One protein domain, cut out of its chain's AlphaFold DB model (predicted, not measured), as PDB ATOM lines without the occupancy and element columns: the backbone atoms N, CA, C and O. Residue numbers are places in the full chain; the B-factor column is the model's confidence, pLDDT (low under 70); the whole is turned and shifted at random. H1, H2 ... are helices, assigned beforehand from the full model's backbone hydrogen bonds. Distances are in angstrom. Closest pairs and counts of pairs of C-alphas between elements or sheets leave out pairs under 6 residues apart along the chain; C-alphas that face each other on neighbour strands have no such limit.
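What this domain is: This is residues 13 to 111 of the 263 residues of an uncharacterized protein of Treponema phagedenis (UniProt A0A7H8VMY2). Long helix H2 makes the longest axis; residues 13 to 37, H1 included, stick out, and H3 and H4 pack on H2's other half. The printed part has 99 residues, helices H1 to H4 and no named strand: all helix. It is extended: radius of gyration of the C-alphas 20.1 A, spans 67 by 39 by 15 A.

How they stand to each other: H1, residues 13 to 19, is apart from H2, residues 23 to 56. H2 touches H3, residues 75 to 81, with residues 51 to 56 alone, and H4, residues 86 to 93, with 45 to 49 alone; closest C-alphas: Leu 55 and Trp 75, 5.7 A; Ala 45 and Leu 93, 6.2 A. Every O i to N i+4 pair is within hydrogen-bond range in H1, H3 and H4, 28 of 30 in H2.

Where its parts are: H1 begins at C-alpha 13 (3.098, 44.716, -40.654). H2 spans 46.8 A. H4 ends at C-alpha 93 (39.976, 31.842, -30.742).

The domain as a whole: The printed part has no cut and one long link, H2 to H3; no printed residue is under pLDDT 70.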
ATOM      1  N   GLU A  13       2.783  46.143 -40.528       85.25
ATOM      2  CA  GLU A  13       3.098  44.716 -40.654       85.25
ATOM      3  C   GLU A  13       3.884  44.180 -39.446       85.25
ATOM      4  O   GLU A  13       3.556  43.128 -38.902       85.25
ATOM      5  N   VAL A  14       4.892  44.924 -38.974       86.19
ATOM      6  CA  VAL A  14       5.658  44.548 -37.775       86.19
ATOM      7  C   VAL A  14       4.766  44.542 -36.533       86.19
ATOM      8  O   VAL A  14       4.835  43.601 -35.750       86.19
ATOM      9  N   LYS A  15       3.890  45.542 -36.358       88.31
ATOM     10  CA  LYS A  15       2.954  45.581 -35.220       88.31
ATOM     11  C   LYS A  15       1.981  44.400 -35.221       88.31
ATOM     12  O   LYS A  15       1.748  43.822 -34.164       88.31
ATOM     13  N   ALA A  16       1.457  44.018 -36.385       83.50
ATOM     14  CA  ALA A  16       0.600  42.841 -36.514       83.50
ATOM     15  C   ALA A  16       1.354  41.546 -36.162       83.50
ATOM     16  O   ALA A  16       0.841  40.726 -35.406       83.50
ATOM     17  N   LYS A  17       2.600  41.400 -36.633       87.81
ATOM     18  CA  LYS A  17       3.473  40.263 -36.290       87.81
ATOM     19  C   LYS A  17       3.803  40.190 -34.800       87.81
ATOM     20  O   LYS A  17       3.865  39.091 -34.272       87.81
ATOM     21  N   ILE A  18       4.000  41.329 -34.131       90.12
ATOM     22  CA  ILE A  18       4.212  41.387 -32.673       90.12
ATOM     23  C   ILE A  18       2.954  40.932 -31.932       90.12
ATOM     24  O   ILE A  18       3.054  40.155 -30.994       90.12
ATOM     25  N   PHE A  19       1.774  41.388 -32.357       90.19
ATOM     26  CA  PHE A  19       0.513  41.001 -31.720       90.19
ATOM     27  C   PHE A  19       0.209  39.500 -31.864       90.19
ATOM     28  O   PHE A  19      -0.381  38.906 -30.971       90.19
ATOM     29  N   GLN A  20       0.627  38.885 -32.973       90.75
ATOM     30  CA  GLN A  20       0.490  37.446 -33.236       90.75
ATOM     31  C   GLN A  20       1.686  36.617 -32.744       90.75
ATOM     32  O   GLN A  20       1.754  35.420 -33.019       90.75
ATOM     33  N   TRP A  21       2.670  37.244 -32.097       95.31
ATOM     34  CA  TRP A  21       3.868  36.546 -31.659       95.31
ATOM     35  C   TRP A  21       3.553  35.669 -30.447       95.31
ATOM     36  O   TRP A  21       3.021  36.145 -29.448       95.31
ATOM     37  N   ASP A  22       3.929  34.399 -30.543       96.06
ATOM     38  CA  ASP A  22       3.787  33.408 -29.484       96.06
ATOM     39  C   ASP A  22       5.164  32.871 -29.078       96.06
ATOM     40  O   ASP A  22       6.020  32.600 -29.932       96.06
ATOM     41  N   PHE A  23       5.375  32.726 -27.768       94.81
ATOM     42  CA  PHE A  23       6.667  32.344 -27.205       94.81
ATOM     43  C   PHE A  23       7.073  30.943 -27.657       94.81
ATOM     44  O   PHE A  23       8.166  30.769 -28.199       94.81
ATOM     45  N   GLU A  24       6.195  29.956 -27.485       97.19
ATOM     46  CA  GLU A  24       6.505  28.552 -27.764       97.19
ATOM     47  C   GLU A  24       6.756  28.330 -29.257       97.19
ATOM     48  O   GLU A  24       7.772  27.747 -29.646       97.19
ATOM     49  N   THR A  25       5.902  28.905 -30.105       94.19
ATOM     50  CA  THR A  25       6.043  28.860 -31.565       94.19
ATOM     51  C   THR A  25       7.342  29.527 -32.022       94.19
ATOM     52  O   THR A  25       8.051  29.016 -32.896       94.19
ATOM     53  N   SER A  26       7.697  30.673 -31.432       95.56
ATOM     54  CA  SER A  26       8.942  31.369 -31.755       95.56
ATOM     55  C   SER A  26      10.171  30.583 -31.298       95.56
ATOM     56  O   SER A  26      11.149  30.498 -32.044       95.56
ATOM     57  N   VAL A  27      10.136  29.983 -30.105       96.81
ATOM     58  CA  VAL A  27      11.220  29.136 -29.593       96.81
ATOM     59  C   VAL A  27      11.399  27.911 -30.482       96.81
ATOM     60  O   VAL A  27      12.517  27.671 -30.934       96.81
ATOM     61  N   ALA A  28      10.324  27.198 -30.826       96.19
ATOM     62  CA  ALA A  28      10.380  26.044 -31.724       96.19
ATOM     63  C   ALA A  28      10.980  26.404 -33.096       96.19
ATOM     64  O   ALA A  28      11.743  25.635 -33.677       96.19
ATOM     65  N   LYS A  29      10.697  27.613 -33.593       95.00
ATOM     66  CA  LYS A  29      11.238  28.118 -34.861       95.00
ATOM     67  C   LYS A  29      12.714  28.524 -34.789       95.00
ATOM     68  O   LYS A  29      13.430  28.383 -35.784       95.00
ATOM     69  N   ILE A  30      13.153  29.123 -33.681       96.38
ATOM     70  CA  ILE A  30      14.481  29.750 -33.571       96.38
ATOM     71  C   ILE A  30      15.513  28.830 -32.920       96.38
ATOM     72  O   ILE A  30      16.666  28.858 -33.343       96.38
ATOM     73  N   LYS A  31      15.124  27.978 -31.968       95.75
ATOM     74  CA  LYS A  31      16.023  27.041 -31.279       95.75
ATOM     75  C   LYS A  31      16.910  26.217 -32.232       95.75
ATOM     76  O   LYS A  31      18.125  26.337 -32.092       95.75
ATOM     77  N   PRO A  32      16.385  25.504 -33.253       96.44
ATOM     78  CA  PRO A  32      17.238  24.729 -34.161       96.44
ATOM     79  C   PRO A  32      18.187  25.613 -34.983       96.44
ATOM     80  O   PRO A  32      19.290  25.203 -35.327       96.44
ATOM     81  N   LYS A  33      17.797  26.862 -35.278       96.88
ATOM     82  CA  LYS A  33      18.674  27.814 -35.978       96.88
ATOM     83  C   LYS A  33      19.820  28.283 -35.094       96.88
ATOM     84  O   LYS A  33      20.924  28.464 -35.591       96.88
ATOM     85  N   VAL A  34      19.554  28.488 -33.805       94.62
ATOM     86  CA  VAL A  34      20.579  28.845 -32.818       94.62
ATOM     87  C   VAL A  34      21.528  27.673 -32.590       94.62
ATOM     88  O   VAL A  34      22.729  27.893 -32.527       94.62
ATOM     89  N   GLU A  35      21.019  26.444 -32.504       93.06
ATOM     90  CA  GLU A  35      21.845  25.234 -32.389       93.06
ATOM     91  C   GLU A  35      22.753  25.060 -33.610       93.06
ATOM     92  O   GLU A  35      23.965  24.932 -33.450       93.06
ATOM     93  N   ASN A  36      22.204  25.190 -34.822       95.19
ATOM     94  CA  ASN A  36      23.001  25.162 -36.048       95.19
ATOM     95  C   ASN A  36      24.038  26.296 -36.096       95.19
ATOM     96  O   ASN A  36      25.186  26.088 -36.466       95.19
ATOM     97  N   TRP A  37      23.661  27.509 -35.685       93.62
ATOM     98  CA  TRP A  37      24.595  28.633 -35.627       93.62
ATOM     99  C   TRP A  37      25.736  28.397 -34.628       93.62
ATOM    100  O   TRP A  37      26.879  28.745 -34.920       93.62
ATOM    101  N   LYS A  38      25.457  27.780 -33.473       89.38
ATOM    102  CA  LYS A  38      26.490  27.394 -32.504       89.38
ATOM    103  C   LYS A  38      27.464  26.380 -33.103       89.38
ATOM    104  O   LYS A  38      28.663  26.612 -33.004       89.38
ATOM    105  N   ALA A  39      26.958  25.331 -33.755       91.62
ATOM    106  CA  ALA A  39      27.788  24.331 -34.429       91.62
ATOM    107  C   ALA A  39      28.688  24.973 -35.499       91.62
ATOM    108  O   ALA A  39      29.907  24.864 -35.424       91.62
ATOM    109  N   LEU A  40      28.104  25.786 -36.387       93.88
ATOM    110  CA  LEU A  40      28.854  26.536 -37.400       93.88
ATOM    111  C   LEU A  40      29.923  27.453 -36.792       93.88
ATOM    112  O   LEU A  40      30.982  27.646 -37.375       93.88
ATOM    113  N   THR A  41      29.665  28.047 -35.624       91.38
ATOM    114  CA  THR A  41      30.656  28.910 -34.965       91.38
ATOM    115  C   THR A  41      31.857  28.104 -34.467       91.38
ATOM    116  O   THR A  41      32.978  28.603 -34.541       91.38
ATOM    117  N   VAL A  42      31.644  26.873 -33.987       92.81
ATOM    118  CA  VAL A  42      32.731  25.960 -33.597       92.81
ATOM    119  C   VAL A  42      33.547  25.558 -34.825       92.81
ATOM    120  O   VAL A  42      34.761  25.720 -34.798       92.81
ATOM    121  N   GLU A  43      32.894  25.155 -35.919       94.12
ATOM    122  CA  GLU A  43      33.565  24.802 -37.182       94.12
ATOM    123  C   GLU A  43      34.417  25.964 -37.721       94.12
ATOM    124  O   GLU A  43      35.577  25.792 -38.092       94.12
ATOM    125  N   ILE A  44      33.875  27.187 -37.706       94.19
ATOM    126  CA  ILE A  44      34.622  28.383 -38.112       94.19
ATOM    127  C   ILE A  44      35.815  28.624 -37.177       94.19
ATOM    128  O   ILE A  44      36.893  28.992 -37.641       94.19
ATOM    129  N   ALA A  45      35.637  28.463 -35.864       94.56
ATOM    130  CA  ALA A  45      36.714  28.658 -34.896       94.56
ATOM    131  C   ALA A  45      37.835  27.620 -35.059       94.56
ATOM    132  O   ALA A  45      39.006  27.977 -34.929       94.56
ATOM    133  N   GLU A  46      37.489  26.382 -35.401       94.69
ATOM    134  CA  GLU A  46      38.437  25.314 -35.704       94.69
ATOM    135  C   GLU A  46      39.259  25.627 -36.958       94.69
ATOM    136  O   GLU A  46      40.490  25.621 -36.904       94.69
ATOM    137  N   GLU A  47      38.612  26.027 -38.053       95.62
ATOM    138  CA  GLU A  47      39.324  26.419 -39.275       95.62
ATOM    139  C   GLU A  47      40.216  27.651 -39.038       95.62
ATOM    140  O   GLU A  47      41.360  27.715 -39.491       95.62
ATOM    141  N   LEU A  48      39.735  28.631 -38.261       96.12
ATOM    142  CA  LEU A  48      40.539  29.783 -37.844       96.12
ATOM    143  C   LEU A  48      41.756  29.365 -37.013       96.12
ATOM    144  O   LEU A  48      42.812  29.989 -37.136       96.12
ATOM    145  N   TYR A  49      41.613  28.354 -36.156       94.88
ATOM    146  CA  TYR A  49      42.700  27.839 -35.333       94.88
ATOM    147  C   TYR A  49      43.772  27.205 -36.220       94.88
ATOM    148  O   TYR A  49      44.928  27.625 -36.163       94.88
ATOM    149  N   ILE A  50      43.377  26.296 -37.114       94.06
ATOM    150  CA  ILE A  50      44.279  25.621 -38.055       94.06
ATOM    151  C   ILE A  50      45.002  26.642 -38.940       94.06
ATOM    152  O   ILE A  50      46.233  26.628 -39.030       94.06
ATOM    153  N   ALA A  51      44.262  27.576 -39.543       94.81
ATOM    154  CA  ALA A  51      44.837  28.620 -40.382       94.81
ATOM    155  C   ALA A  51      45.842  29.483 -39.605       94.81
ATOM    156  O   ALA A  51      46.909  29.821 -40.124       94.81
ATOM    157  N   ARG A  52      45.542  29.823 -38.345       93.81
ATOM    158  CA  ARG A  52      46.443  30.610 -37.498       93.81
ATOM    159  C   ARG A  52      47.717  29.846 -37.145       93.81
ATOM    160  O   ARG A  52      48.790  30.451 -37.206       93.81
ATOM    161  N   GLU A  53      47.615  28.577 -36.767       92.94
ATOM    162  CA  GLU A  53      48.778  27.741 -36.444       92.94
ATOM    163  C   GLU A  53      49.670  27.562 -37.677       92.94
ATOM    164  O   GLU A  53      50.876  27.801 -37.604       92.94
ATOM    165  N   TYR A  54      49.076  27.262 -38.837       92.38
ATOM    166  CA  TYR A  54      49.814  27.120 -40.089       92.38
ATOM    167  C   TYR A  54      50.525  28.419 -40.485       92.38
ATOM    168  O   TYR A  54      51.733  28.416 -40.704       92.38
ATOM    169  N   LEU A  55      49.799  29.541 -40.545       91.50
ATOM    170  CA  LEU A  55      50.336  30.819 -41.028       91.50
ATOM    171  C   LEU A  55      51.366  31.430 -40.071       91.50
ATOM    172  O   LEU A  55      52.307  32.072 -40.531       91.50
ATOM    173  N   ASN A  56      51.228  31.233 -38.756       88.75
ATOM    174  CA  ASN A  56      52.244  31.685 -37.798       88.75
ATOM    175  C   ASN A  56      53.455  30.745 -37.734       88.75
ATOM    176  O   ASN A  56      54.526  31.183 -37.321       88.75
ATOM    177  N   GLY A  57      53.294  29.479 -38.127       84.31
ATOM    178  CA  GLY A  57      54.377  28.500 -38.225       84.31
ATOM    179  C   GLY A  57      55.226  28.625 -39.496       84.31
ATOM    180  O   GLY A  57      56.220  27.912 -39.632       84.31
ATOM    181  N   GLN A  58      54.864  29.510 -40.431       84.94
ATOM    182  CA  GLN A  58      55.624  29.713 -41.663       84.94
ATOM    183  C   GLN A  58      57.001  30.324 -41.387       84.94
ATOM    184  O   GLN A  58      57.154  31.269 -40.613       84.94
ATOM    185  N   ILE A  59      58.011  29.801 -42.082       74.00
ATOM    186  CA  ILE A  59      59.375  30.323 -42.035       74.00
ATOM    187  C   ILE A  59      59.473  31.464 -43.047       74.00
ATOM    188  O   ILE A  59      59.485  31.241 -44.253       74.00
ATOM    189  N   GLY A  60      59.530  32.691 -42.542       73.38
ATOM    190  CA  GLY A  60      59.718  33.897 -43.336       73.38
ATOM    191  C   GLY A  60      59.277  35.138 -42.567       73.38
ATOM    192  O   GLY A  60      58.669  35.027 -41.504       73.38
ATOM    193  N   GLN A  61      59.607  36.332 -43.052       72.69
ATOM    194  CA  GLN A  61      59.160  37.601 -42.450       72.69
ATOM    195  C   GLN A  61      58.811  38.663 -43.499       72.69
ATOM    196  O   GLN A  61      58.286  39.724 -43.154       72.69
ATOM    197  N   ARG A  62      59.102  38.418 -44.784       76.19
ATOM    198  CA  ARG A  62      59.068  39.455 -45.819       76.19
ATOM    199  C   ARG A  62      57.985  39.189 -46.851       76.19
ATOM    200  O   ARG A  62      57.757  38.067 -47.266       76.19
ATOM    201  N   LYS A  63      57.325  40.253 -47.304       80.19
ATOM    202  CA  LYS A  63      56.301  40.217 -48.364       80.19
ATOM    203  C   LYS A  63      56.870  40.379 -49.774       80.19
ATOM    204  O   LYS A  63      56.110  40.408 -50.736       80.19
ATOM    205  N   ASP A  64      58.187  40.512 -49.888       82.06
ATOM    206  CA  ASP A  64      58.886  40.647 -51.160       82.06
ATOM    207  C   ASP A  64      59.081  39.259 -51.794       82.06
ATOM    208  O   ASP A  64      59.794  38.446 -51.201       82.06
ATOM    209  N   PRO A  65      58.493  38.975 -52.974       82.44
ATOM    210  CA  PRO A  65      58.608  37.674 -53.642       82.44
ATOM    211  C   PRO A  65      60.042  37.252 -53.977       82.44
ATOM    212  O   PRO A  65      60.286  36.083 -54.254       82.44
ATOM    213  N   THR A  66      60.983  38.198 -53.991       83.06
ATOM    214  CA  THR A  66      62.398  37.942 -54.287       83.06
ATOM    215  C   THR A  66      63.246  37.706 -53.036       83.06
ATOM    216  O   THR A  66      64.413  37.329 -53.146       83.06
ATOM    217  N   ALA A  67      62.682  37.910 -51.843       82.06
ATOM    218  CA  ALA A  67      63.390  37.697 -50.590       82.06
ATOM    219  C   ALA A  67      63.519  36.203 -50.258       82.06
ATOM    220  O   ALA A  67      62.596  35.417 -50.466       82.06
ATOM    221  N   ALA A  68      64.657  35.822 -49.676       76.81
ATOM    222  CA  ALA A  68      64.913  34.448 -49.241       76.81
ATOM    223  C   ALA A  68      63.952  33.974 -48.126       76.81
ATOM    224  O   ALA A  68      63.769  32.777 -47.942       76.81
ATOM    225  N   ASP A  69      63.337  34.910 -47.400       82.38
ATOM    226  CA  ASP A  69      62.402  34.706 -46.293       82.38
ATOM    227  C   ASP A  69      60.980  35.203 -46.641       82.38
ATOM    228  O   ASP A  69      60.281  35.793 -45.807       82.38
ATOM    229  N   TYR A  70      60.572  35.002 -47.899       83.31
ATOM    230  CA  TYR A  70      59.273  35.413 -48.428       83.31
ATOM    231  C   TYR A  70      58.090  34.662 -47.793       83.31
ATOM    232  O   TYR A  70      58.079  33.437 -47.705       83.31
ATOM    233  N   ILE A  71      57.043  35.411 -47.439       86.44
ATOM    234  CA  ILE A  71      55.733  34.917 -47.015       86.44
ATOM    235  C   ILE A  71      54.664  35.407 -47.987       86.44
ATOM    236  O   ILE A  71      54.388  36.607 -48.092       86.44
ATOM    237  N   GLN A  72      53.980  34.460 -48.627       84.81
ATOM    238  CA  GLN A  72      52.889  34.757 -49.551       84.81
ATOM    239  C   GLN A  72      51.640  35.267 -48.824       84.81
ATOM    240  O   GLN A  72      51.118  36.330 -49.160       84.81
ATOM    241  N   PHE A  73      51.209  34.580 -47.765       88.56
ATOM    242  CA  PHE A  73      49.996  34.906 -47.016       88.56
ATOM    243  C   PHE A  73      50.292  34.990 -45.529       88.56
ATOM    244  O   PHE A  73      51.003  34.163 -44.981       88.56
ATOM    245  N   THR A  74      49.742  35.999 -44.868       90.94
ATOM    246  CA  THR A  74      49.826  36.165 -43.420       90.94
ATOM    247  C   THR A  74      48.478  35.869 -42.794       90.94
ATOM    248  O   THR A  74      47.437  35.916 -43.449       90.94
ATOM    249  N   TRP A  75      48.483  35.670 -41.478       92.81
ATOM    250  CA  TRP A  75      47.251  35.596 -40.701       92.81
ATOM    251  C   TRP A  75      46.320  36.803 -40.917       92.81
ATOM    252  O   TRP A  75      45.101  36.653 -40.902       92.81
ATOM    253  N   SER A  76      46.884  37.999 -41.139       91.94
ATOM    254  CA  SER A  76      46.076  39.188 -41.433       91.94
ATOM    255  C   SER A  76      45.375  39.067 -42.782       91.94
ATOM    256  O   SER A  76      44.174  39.292 -42.846       91.94
ATOM    257  N   ASP A  77      46.101  38.643 -43.823       93.25
ATOM    258  CA  ASP A  77      45.535  38.490 -45.168       93.25
ATOM    259  C   ASP A  77      44.398  37.463 -45.180       93.25
ATOM    260  O   ASP A  77      43.385  37.670 -45.838       93.25
ATOM    261  N   TYR A  78      44.546  36.373 -44.417       95.44
ATOM    262  CA  TYR A  78      43.498  35.364 -44.275       95.44
ATOM    263  C   TYR A  78      42.230  35.941 -43.635       95.44
ATOM    264  O   TYR A  78      41.142  35.791 -44.183       95.44
ATOM    265  N   CYS A  79      42.376  36.648 -42.508       95.62
ATOM    266  CA  CYS A  79      41.269  37.329 -41.830       95.62
ATOM    267  C   CYS A  79      40.540  38.309 -42.769       95.62
ATOM    268  O   CYS A  79      39.309  38.307 -42.847       95.62
ATOM    269  N   ASP A  80      41.301  39.105 -43.523       95.00
ATOM    270  CA  ASP A  80      40.746  40.074 -44.465       95.00
ATOM    271  C   ASP A  80      40.015  39.380 -45.629       95.00
ATOM    272  O   ASP A  80      38.918  39.800 -46.002       95.00
ATOM    273  N   ALA A  81      40.558  38.273 -46.152       95.88
ATOM    274  CA  ALA A  81      39.961  37.507 -47.247       95.88
ATOM    275  C   ALA A  81      38.605  36.878 -46.884       95.88
ATOM    276  O   ALA A  81      37.704  36.836 -47.721       95.88
ATOM    277  N   ILE A  82      38.434  36.428 -45.637       95.00
ATOM    278  CA  ILE A  82      37.161  35.872 -45.147       95.00
ATOM    279  C   ILE A  82      36.198  36.949 -44.614       95.00
ATOM    280  O   ILE A  82      35.096  36.631 -44.169       95.00
ATOM    281  N   GLY A  83      36.600  38.225 -44.632       95.12
ATOM    282  CA  GLY A  83      35.773  39.349 -44.189       95.12
ATOM    283  C   GLY A  83      35.618  39.474 -42.668       95.12
ATOM    284  O   GLY A  83      34.644  40.068 -42.200       95.12
ATOM    285  N   VAL A  84      36.557  38.939 -41.880       93.81
ATOM    286  CA  VAL A  84      36.529  38.997 -40.411       93.81
ATOM    287  C   VAL A  84      37.739  39.765 -39.906       93.81
ATOM    288  O   VAL A  84      38.876  39.423 -40.198       93.81
ATOM    289  N   SER A  85      37.526  40.783 -39.068       93.94
ATOM    290  CA  SER A  85      38.661  41.511 -38.495       93.94
ATOM    291  C   SER A  85      39.540  40.585 -37.646       93.94
ATOM    292  O   SER A  85      39.031  39.776 -36.862       93.94
ATOM    293  N   LYS A  86      40.864  40.772 -37.700       93.50
ATOM    294  CA  LYS A  86      41.819  40.025 -36.858       93.50
ATOM    295  C   LYS A  86      41.450  40.055 -35.370       93.50
ATOM    296  O   LYS A  86      41.656  39.070 -34.660       93.50
ATOM    297  N   ARG A  87      40.895  41.174 -34.885       92.25
ATOM    298  CA  ARG A  87      40.426  41.320 -33.497       92.25
ATOM    299  C   ARG A  87      39.257  40.382 -33.204       92.25
ATOM    300  O   ARG A  87      39.279  39.711 -32.177       92.25
ATOM    301  N   THR A  88      38.270  40.329 -34.096       91.75
ATOM    302  CA  THR A  88      37.111  39.436 -33.973       91.75
ATOM    303  C   THR A  88      37.555  37.977 -33.979       91.75
ATOM    304  O   THR A  88      37.231  37.251 -33.044       91.75
ATOM    305  N   ALA A  89      38.382  37.578 -34.952       93.12
ATOM    306  CA  ALA A  89      38.920  36.221 -35.033       93.12
ATOM    307  C   ALA A  89      39.707  35.840 -33.767       93.12
ATOM    308  O   ALA A  89      39.481  34.786 -33.181       93.12
ATOM    309  N   SER A  90      40.569  36.736 -33.272       91.19
ATOM    310  CA  SER A  90      41.318  36.507 -32.027       91.19
ATOM    311  C   SER A  90      40.398  36.362 -30.811       91.19
ATOM    312  O   SER A  90      40.698  35.580 -29.916       91.19
ATOM    313  N   SER A  91      39.278  37.090 -30.768       89.81
ATOM    314  CA  SER A  91      38.296  36.968 -29.689       89.81
ATOM    315  C   SER A  91      37.559  35.631 -29.712       89.81
ATOM    316  O   SER A  91      37.229  35.121 -28.644       89.81
ATOM    317  N   TRP A  92      37.264  35.085 -30.895       91.12
ATOM    318  CA  TRP A  92      36.668  33.753 -31.022       91.12
ATOM    319  C   TRP A  92      37.667  32.675 -30.612       91.12
ATOM    320  O   TRP A  92      37.361  31.856 -29.754       91.12
ATOM    321  N   LEU A  93      38.903  32.765 -31.110       93.06
ATOM    322  CA  LEU A  93      39.976  31.842 -30.742       93.06
ATOM    323  C   LEU A  93      40.337  31.898 -29.255       93.06
ATOM    324  O   LEU A  93      40.756  30.897 -28.694       93.06
ATOM    325  N   SER A  94      40.145  33.037 -28.580       90.31
ATOM    326  CA  SER A  94      40.368  33.121 -27.130       90.31
ATOM    327  C   SER A  94      39.348  32.318 -26.314       90.31
ATOM    328  O   SER A  94      39.492  32.234 -25.098       90.31
ATOM    329  N   ALA A  95      38.236  31.913 -26.923       90.69
ATOM    330  CA  ALA A  95      37.203  31.096 -26.301       90.69
ATOM    331  C   ALA A  95      37.213  29.664 -26.849       90.69
ATOM    332  O   ALA A  95      36.478  28.834 -26.342       90.69
ATOM    333  N   PHE A  96      38.013  29.375 -27.871       93.44
ATOM    334  CA  PHE A  96      38.039  28.083 -28.535       93.44
ATOM    335  C   PHE A  96      39.040  27.140 -27.876       93.44
ATOM    336  O   PHE A  96      40.175  27.529 -27.597       93.44
ATOM    337  N   VAL A  97      38.611  25.899 -27.665       91.44
ATOM    338  CA  VAL A  97      39.446  24.790 -27.211       91.44
ATOM    339  C   VAL A  97      39.480  23.758 -28.337       91.44
ATOM    340  O   VAL A  97      38.427  23.217 -28.687       91.44
ATOM    341  N   PRO A  98      40.654  23.504 -28.937       91.69
ATOM    342  CA  PRO A  98      40.787  22.494 -29.977       91.69
ATOM    343  C   PRO A  98      40.685  21.080 -29.387       91.69
ATOM    344  O   PRO A  98      40.945  20.863 -28.201       91.69
ATOM    345  N   ALA A  99      40.312  20.112 -30.225       89.12
ATOM    346  CA  ALA A  99      40.051  18.731 -29.817       89.12
ATOM    347  C   ALA A  99      41.252  18.044 -29.135       89.12
ATOM    348  O   ALA A  99      41.066  17.265 -28.207       89.12
ATOM    349  N   ASP A 100      42.482  18.369 -29.542       85.44
ATOM    350  CA  ASP A 100      43.728  17.840 -28.968       85.44
ATOM    351  C   ASP A 100      43.996  18.318 -27.530       85.44
ATOM    352  O   ASP A 100      44.787  17.707 -26.812       85.44
ATOM    353  N   ARG A 101      43.345  19.408 -27.109       83.25
ATOM    354  CA  ARG A 101      43.477  20.008 -25.771       83.25
ATOM    355  C   ARG A 101      42.207  19.890 -24.935       83.25
ATOM    356  O   ARG A 101      42.175  20.410 -23.822       83.25
ATOM    357  N   SER A 102      41.170  19.264 -25.479       86.50
ATOM    358  CA  SER A 102      39.890  19.068 -24.813       86.50
ATOM    359  C   SER A 102      39.879  17.744 -24.056       86.50
ATOM    360  O   SER A 102      40.255  16.710 -24.606       86.50
ATOM    361  N   ASP A 103      39.367  17.747 -22.827       82.38
ATOM    362  CA  ASP A 103      39.187  16.525 -22.033       82.38
ATOM    363  C   ASP A 103      38.171  15.558 -22.668       82.38
ATOM    364  O   ASP A 103      38.209  14.353 -22.420       82.38
ATOM    365  N   THR A 104      37.262  16.072 -23.504       83.00
ATOM    366  CA  THR A 104      36.247  15.272 -24.206       83.00
ATOM    367  C   THR A 104      36.729  14.735 -25.553       83.00
ATOM    368  O   THR A 104      36.054  13.894 -26.142       83.00
ATOM    369  N   GLY A 105      37.876  15.211 -26.055       85.25
ATOM    370  CA  GLY A 105      38.373  14.900 -27.399       85.25
ATOM    371  C   GLY A 105      37.605  15.582 -28.539       85.25
ATOM    372  O   GLY A 105      37.871  15.293 -29.702       85.25
ATOM    373  N   GLU A 106      36.672  16.488 -28.229       87.62
ATOM    374  CA  GLU A 106      35.926  17.283 -29.212       87.62
ATOM    375  C   GLU A 106      36.275  18.768 -29.088       87.62
ATOM    376  O   GLU A 106      36.503  19.278 -27.987       87.62
ATOM    377  N   ALA A 107      36.303  19.472 -30.222       90.62
ATOM    378  CA  ALA A 107      36.512  20.912 -30.257       90.62
ATOM    379  C   ALA A 107      35.259  21.654 -29.773       90.62
ATOM    380  O   ALA A 107      34.137  21.331 -30.166       90.62
ATOM    381  N   TYR A 108      35.435  22.677 -28.937       92.12
ATOM    382  CA  TYR A 108      34.308  23.443 -28.408       92.12
ATOM    383  C   TYR A 108      34.678  24.889 -28.067       92.12
ATOM    384  O   TYR A 108      35.844  25.288 -28.051       92.12
ATOM    385  N   LEU A 109      33.652  25.703 -27.809       90.81
ATOM    386  CA  LEU A 109      33.806  27.056 -27.287       90.81
ATOM    387  C   LEU A 109      33.525  27.053 -25.786       90.81
ATOM    388  O   LEU A 109      32.428  26.680 -25.369       90.81
ATOM    389  N   MET A 110      34.489  27.530 -25.000       90.31
ATOM    390  CA  MET A 110      34.338  27.774 -23.572       90.31
ATOM    391  C   MET A 110      33.114  28.643 -23.306       90.31
ATOM    392  O   MET A 110      32.887  29.685 -23.937       90.31
ATOM    393  N   SER A 111      32.357  28.237 -22.301       88.69
ATOM    394  CA  SER A 111      31.332  29.058 -21.691       88.69
ATOM    395  C   SER A 111      31.943  30.318 -21.053       88.69
ATOM    396  O   SER A 111      33.142  30.382 -20.747       88.69
TER     397      SER A 111